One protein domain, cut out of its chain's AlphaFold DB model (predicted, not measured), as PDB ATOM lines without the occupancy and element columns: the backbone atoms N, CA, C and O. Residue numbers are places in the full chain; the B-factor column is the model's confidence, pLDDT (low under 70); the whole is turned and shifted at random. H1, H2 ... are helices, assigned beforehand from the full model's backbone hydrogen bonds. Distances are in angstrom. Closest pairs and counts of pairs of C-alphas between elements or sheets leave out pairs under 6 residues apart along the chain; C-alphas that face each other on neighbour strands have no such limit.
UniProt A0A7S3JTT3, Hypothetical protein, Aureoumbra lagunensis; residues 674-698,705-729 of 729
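This is residues 674 to 698 and 705 to 729 of the 729 residues of the protein "Hypothetical protein" of Aureoumbra lagunensis (UniProt A0A7S3JTT3). This is a rod with little regular structure: two long, mostly unnamed runs of chain, residues 674 to 698 and 705 to 729, go opposite ways along its length. H3, the longest helix, is in the second run, short H1 and H2 are in the first, and residues 689 to 695 stick out. The printed part has 50 residues, 19 of them in helices H1, H2 and H3 in chain order, with no named strand; its class is all helix. It is only just extended, close to loose, with a radius of gyration of the C-alphas of 14.7 A and spans of 48 by 20 by 13 A.

H3, residues 713 to 722, and H1, residues 674 to 677, are only just apart, 8.3 A at the closest C-alphas. H2, residues 687 to 691, is apart from both. Every O i to N i+4 pair is within hydrogen-bond range in H2 and H3; H1 is too short for such a pair.

H3 measures 14.3 A from C-alpha 713 at (208.184, 168.602, 273.954) to C-alpha 722 at (219.234, 175.087, 280.208). H2 measures 5.9 A, and H1, beginning at C-alpha 674 at (208.410, 182.229, 280.373), 5.3 A.

The C-alphas farthest apart, of Lys 695 and Lys 729, are 48.4 A apart. Residues 699 to 704 are not printed, and C-alphas 698 and 705 are 13.1 A apart across this cut, which lies in the link from H2 to H3. The link from H1 to H2 is short. The mean pLDDT of the printed part is 76.5, and it is under 70 at residues 680 to 685, 696 to 698, 705, 707 and 727 to 729.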
ATOM      1  N   PRO A 674     209.046 181.533 281.489       85.19
ATOM      2  CA  PRO A 674     208.410 182.229 280.373       85.19
ATOM      3  C   PRO A 674     207.395 181.378 279.597       85.19
ATOM      4  O   PRO A 674     206.428 181.921 279.056       85.19
ATOM      5  N   LEU A 675     207.540 180.043 279.570       82.12
ATOM      6  CA  LEU A 675     206.554 179.167 278.928       82.12
ATOM      7  C   LEU A 675     205.192 179.198 279.626       82.12
ATOM      8  O   LEU A 675     204.179 178.926 278.971       82.12
ATOM      9  N   HIS A 676     205.154 179.534 280.919       83.44
ATOM     10  CA  HIS A 676     203.913 179.694 281.664       83.44
ATOM     11  C   HIS A 676     203.175 180.968 281.236       83.44
ATOM     12  O   HIS A 676     202.012 180.885 280.842       83.44
ATOM     13  N   PHE A 677     203.862 182.119 281.203       78.38
ATOM     14  CA  PHE A 677     203.274 183.394 280.769       78.38
ATOM     15  C   PHE A 677     202.766 183.353 279.323       78.38
ATOM     16  O   PHE A 677     201.617 183.705 279.055       78.38
ATOM     17  N   PHE A 678     203.588 182.874 278.386       77.94
ATOM     18  CA  PHE A 678     203.213 182.823 276.969       77.94
ATOM     19  C   PHE A 678     202.255 181.673 276.617       77.94
ATOM     20  O   PHE A 678     201.877 181.537 275.455       77.94
ATOM     21  N   ASN A 679     201.857 180.843 277.593       70.44
ATOM     22  CA  ASN A 679     201.035 179.646 277.385       70.44
ATOM     23  C   ASN A 679     201.551 178.772 276.221       70.44
ATOM     24  O   ASN A 679     200.769 178.246 275.429       70.44
ATOM     25  N   LEU A 680     202.874 178.574 276.127       67.12
ATOM     26  CA  LEU A 680     203.560 177.892 275.006       67.12
ATOM     27  C   LEU A 680     203.273 176.376 274.894       67.12
ATOM     28  O   LEU A 680     203.899 175.662 274.111       67.12
ATOM     29  N   GLN A 681     202.299 175.881 275.659       65.31
ATOM     30  CA  GLN A 681     201.633 174.596 275.440       65.31
ATOM     31  C   GLN A 681     200.579 174.674 274.317       65.31
ATOM     32  O   GLN A 681     200.242 173.652 273.719       65.31
ATOM     33  N   ALA A 682     200.067 175.871 274.010       58.00
ATOM     34  CA  ALA A 682     199.129 176.104 272.922       58.00
ATOM     35  C   ALA A 682     199.824 175.955 271.559       58.00
ATOM     36  O   ALA A 682     200.763 176.677 271.224       58.00
ATOM     37  N   THR A 683     199.330 175.027 270.739       60.69
ATOM     38  CA  THR A 683     199.817 174.793 269.376       60.69
ATOM     39  C   THR A 683     199.617 176.033 268.498       60.69
ATOM     40  O   THR A 683     198.475 176.335 268.158       60.69
ATOM     41  N   SER A 684     200.716 176.699 268.115       67.75
ATOM     42  CA  SER A 684     200.833 177.787 267.119       67.75
ATOM     43  C   SER A 684     199.706 178.826 267.158       67.75
ATOM     44  O   SER A 684     198.631 178.579 266.607       67.75
ATOM     45  N   CYS A 685     199.990 180.001 267.736       67.62
ATOM     46  CA  CYS A 685     199.110 181.177 267.824       67.62
ATOM     47  C   CYS A 685     197.996 181.194 266.757       67.62
ATOM     48  O   CYS A 685     198.250 181.411 265.569       67.62
ATOM     49  N   ASN A 686     196.758 180.898 267.174       72.62
ATOM     50  CA  ASN A 686     195.657 180.650 266.247       72.62
ATOM     51  C   ASN A 686     195.210 181.961 265.587       72.62
ATOM     52  O   ASN A 686     194.347 182.674 266.098       72.62
ATOM     53  N   LEU A 687     195.780 182.258 264.419       76.12
ATOM     54  CA  LEU A 687     195.558 183.509 263.687       76.12
ATOM     55  C   LEU A 687     194.068 183.785 263.402       76.12
ATOM     56  O   LEU A 687     193.659 184.940 263.335       76.12
ATOM     57  N   ASN A 688     193.234 182.744 263.296       79.19
ATOM     58  CA  ASN A 688     191.786 182.898 263.114       79.19
ATOM     59  C   ASN A 688     191.100 183.498 264.357       79.19
ATOM     60  O   ASN A 688     190.132 184.236 264.214       79.19
ATOM     61  N   GLN A 689     191.607 183.198 265.557       79.94
ATOM     62  CA  GLN A 689     191.120 183.727 266.835       79.94
ATOM     63  C   GLN A 689     191.671 185.131 267.113       79.94
ATOM     64  O   GLN A 689     190.934 185.988 267.589       79.94
ATOM     65  N   VAL A 690     192.941 185.390 266.774       76.62
ATOM     66  CA  VAL A 690     193.567 186.715 266.953       76.62
ATOM     67  C   VAL A 690     192.922 187.762 266.044       76.62
ATOM     68  O   VAL A 690     192.541 188.834 266.505       76.62
ATOM     69  N   PHE A 691     192.760 187.454 264.756       81.75
ATOM     70  CA  PHE A 691     192.224 188.412 263.785       81.75
ATOM     71  C   PHE A 691     190.697 188.351 263.626       81.75
ATOM     72  O   PHE A 691     190.127 189.212 262.960       81.75
ATOM     73  N   ASN A 692     190.022 187.339 264.189       76.06
ATOM     74  CA  ASN A 692     188.582 187.065 264.023       76.06
ATOM     75  C   ASN A 692     188.095 186.989 262.554       76.06
ATOM     76  O   ASN A 692     186.897 187.036 262.264       76.06
ATOM     77  N   THR A 693     189.009 186.853 261.590       74.75
ATOM     78  CA  THR A 693     188.695 186.834 260.162       74.75
ATOM     79  C   THR A 693     188.315 185.433 259.694       74.75
ATOM     80  O   THR A 693     189.177 184.592 259.456       74.75
ATOM     81  N   SER A 694     187.028 185.219 259.413       72.00
ATOM     82  CA  SER A 694     186.525 184.023 258.708       72.00
ATOM     83  C   SER A 694     187.068 183.866 257.276       72.00
ATOM     84  O   SER A 694     186.965 182.800 256.670       72.00
ATOM     85  N   LYS A 695     187.673 184.924 256.722       76.31
ATOM     86  CA  LYS A 695     188.425 184.887 255.466       76.31
ATOM     87  C   LYS A 695     189.737 184.137 255.695       76.31
ATOM     88  O   LYS A 695     190.664 184.701 256.267       76.31
ATOM     89  N   GLN A 696     189.827 182.900 255.199       69.06
ATOM     90  CA  GLN A 696     191.079 182.137 255.181       69.06
ATOM     91  C   GLN A 696     192.216 183.001 254.622       69.06
ATOM     92  O   GLN A 696     192.133 183.481 253.486       69.06
ATOM     93  N   PHE A 697     193.276 183.193 255.412       69.94
ATOM     94  CA  PHE A 697     194.441 183.960 254.986       69.94
ATOM     95  C   PHE A 697     195.019 183.347 253.708       69.94
ATOM     96  O   PHE A 697     195.484 182.206 253.699       69.94
ATOM     97  N   LYS A 698     194.957 184.110 252.609       68.69
ATOM     98  CA  LYS A 698     195.411 183.682 251.283       68.69
ATOM     99  C   LYS A 698     196.904 183.362 251.365       68.69
ATOM    100  O   LYS A 698     197.716 184.283 251.391       68.69
ATOM    101  N   ASN A 705     206.196 177.847 256.853       68.44
ATOM    102  CA  ASN A 705     204.994 177.222 257.392       68.44
ATOM    103  C   ASN A 705     204.986 177.278 258.929       68.44
ATOM    104  O   ASN A 705     205.304 176.298 259.597       68.44
ATOM    105  N   TRP A 706     204.579 178.423 259.479       70.56
ATOM    106  CA  TRP A 706     204.539 178.725 260.920       70.56
ATOM    107  C   TRP A 706     203.712 177.735 261.777       70.56
ATOM    108  O   TRP A 706     203.807 177.758 262.996       70.56
ATOM    109  N   SER A 707     202.898 176.855 261.175       68.19
ATOM    110  CA  SER A 707     202.183 175.774 261.885       68.19
ATOM    111  C   SER A 707     202.943 174.440 261.947       68.19
ATOM    112  O   SER A 707     202.485 173.507 262.602       68.19
ATOM    113  N   GLN A 708     204.090 174.332 261.267       70.25
ATOM    114  CA  GLN A 708     205.076 173.262 261.470       70.25
ATOM    115  C   GLN A 708     206.228 173.701 262.380       70.25
ATOM    116  O   GLN A 708     206.890 172.838 262.947       70.25
ATOM    117  N   ASP A 709     206.423 175.010 262.557       76.75
ATOM    118  CA  ASP A 709     207.398 175.614 263.476       76.75
ATOM    119  C   ASP A 709     206.871 175.598 264.929       76.75
ATOM    120  O   ASP A 709     206.703 176.612 265.604       76.75
ATOM    121  N   LEU A 710     206.480 174.401 265.369       81.12
ATOM    122  CA  LEU A 710     206.029 174.103 266.722       81.12
ATOM    123  C   LEU A 710     207.204 173.519 267.493       81.12
ATOM    124  O   LEU A 710     207.672 172.437 267.135       81.12
ATOM    125  N   THR A 711     207.607 174.164 268.591       83.62
ATOM    126  CA  THR A 711     208.607 173.570 269.486       83.62
ATOM    127  C   THR A 711     208.165 172.171 269.913       83.62
ATOM    128  O   THR A 711     206.992 171.932 270.237       83.62
ATOM    129  N   THR A 712     209.078 171.207 269.908       85.06
ATOM    130  CA  THR A 712     208.770 169.864 270.399       85.06
ATOM    131  C   THR A 712     208.716 169.851 271.926       85.06
ATOM    132  O   THR A 712     209.186 170.762 272.613       85.06
ATOM    133  N   PHE A 713     208.132 168.797 272.503       85.19
ATOM    134  CA  PHE A 713     208.184 168.602 273.954       85.19
ATOM    135  C   PHE A 713     209.635 168.500 274.456       85.19
ATOM    136  O   PHE A 713     209.939 169.014 275.529       85.19
ATOM    137  N   ASN A 714     210.531 167.913 273.659       86.00
ATOM    138  CA  ASN A 714     211.937 167.754 274.014       86.00
ATOM    139  C   ASN A 714     212.672 169.099 274.016       86.00
ATOM    140  O   ASN A 714     213.404 169.363 274.962       86.00
ATOM    141  N   GLU A 715     212.432 169.979 273.036       87.50
ATOM    142  CA  GLU A 715     212.962 171.353 273.062       87.50
ATOM    143  C   GLU A 715     212.448 172.140 274.268       87.50
ATOM    144  O   GLU A 715     213.233 172.805 274.936       87.50
ATOM    145  N   ARG A 716     211.154 172.025 274.607       86.19
ATOM    146  CA  ARG A 716     210.602 172.684 275.803       86.19
ATOM    147  C   ARG A 716     211.233 172.176 277.098       86.19
ATOM    148  O   ARG A 716     211.530 172.986 277.967       86.19
ATOM    149  N   GLN A 717     211.447 170.867 277.248       86.94
ATOM    150  CA  GLN A 717     212.138 170.335 278.429       86.94
ATOM    151  C   GLN A 717     213.611 170.749 278.451       86.94
ATOM    152  O   GLN A 717     214.094 171.185 279.490       86.94
ATOM    153  N   LYS A 718     214.301 170.687 277.305       88.75
ATOM    154  CA  LYS A 718     215.693 171.122 277.168       88.75
ATOM    155  C   LYS A 718     215.861 172.593 277.566       88.75
ATOM    156  O   LYS A 718     216.677 172.873 278.434       88.75
ATOM    157  N   TYR A 719     215.034 173.497 277.038       88.56
ATOM    158  CA  TYR A 719     215.042 174.917 277.411       88.56
ATOM    159  C   TYR A 719     214.824 175.120 278.918       88.56
ATOM    160  O   TYR A 719     215.529 175.903 279.544       88.56
ATOM    161  N   ARG A 720     213.884 174.388 279.533       88.38
ATOM    162  CA  ARG A 720     213.637 174.481 280.984       88.38
ATOM    163  C   ARG A 720     214.803 173.957 281.828       88.38
ATOM    164  O   ARG A 720     214.972 174.436 282.940       88.38
ATOM    165  N   ILE A 721     215.601 173.020 281.315       89.38
ATOM    166  CA  ILE A 721     216.853 172.575 281.947       89.38
ATOM    167  C   ILE A 721     217.939 173.647 281.770       89.38
ATOM    168  O   ILE A 721     218.495 174.108 282.761       89.38
ATOM    169  N   GLU A 722     218.193 174.095 280.536       88.88
ATOM    170  CA  GLU A 722     219.234 175.087 280.208       88.88
ATOM    171  C   GLU A 722     219.023 176.440 280.908       88.88
ATOM    172  O   GLU A 722     219.991 177.095 281.281       88.88
ATOM    173  N   MET A 723     217.767 176.837 281.135       90.50
ATOM    174  CA  MET A 723     217.396 178.067 281.846       90.50
ATOM    175  C   MET A 723     217.161 177.875 283.357       90.50
ATOM    176  O   MET A 723     216.764 178.817 284.034       90.50
ATOM    177  N   GLY A 724     217.337 176.666 283.903       90.19
ATOM    178  CA  GLY A 724     217.144 176.385 285.335       90.19
ATOM    179  C   GLY A 724     215.687 176.343 285.833       90.19
ATOM    180  O   GLY A 724     215.465 176.146 287.025       90.19
ATOM    181  N   PHE A 725     214.686 176.455 284.952       87.12
ATOM    182  CA  PHE A 725     213.250 176.359 285.279       87.12
ATOM    183  C   PHE A 725     212.742 174.925 285.540       87.12
ATOM    184  O   PHE A 725     211.530 174.692 285.651       87.12
ATOM    185  N   THR A 726     213.628 173.932 285.639       81.69
ATOM    186  CA  THR A 726     213.292 172.625 286.218       81.69
ATOM    187  C   THR A 726     212.937 172.774 287.697       81.69
ATOM    188  O   THR A 726     213.732 173.352 288.438       81.69
ATOM    189  N   PRO A 727     211.804 172.222 288.171       59.84
ATOM    190  CA  PRO A 727     211.543 172.175 289.604       59.84
ATOM    191  C   PRO A 727     212.633 171.345 290.308       59.84
ATOM    192  O   PRO A 727     213.131 170.383 289.710       59.84
ATOM    193  N   PRO A 728     213.000 171.676 291.561       49.84
ATOM    194  CA  PRO A 728     213.860 170.812 292.362       49.84
ATOM    195  C   PRO A 728     213.230 169.415 292.493       49.84
ATOM    196  O   PRO A 728     212.004 169.292 292.572       49.84
ATOM    197  N   LYS A 729     214.083 168.383 292.457       49.91
ATOM    198  CA  LYS A 729     213.699 166.968 292.591       49.91
ATOM    199  C   LYS A 729     213.281 166.625 294.020       49.91
ATOM    200  O   LYS A 729     213.918 167.175 294.946       49.91
TER     201      LYS A 729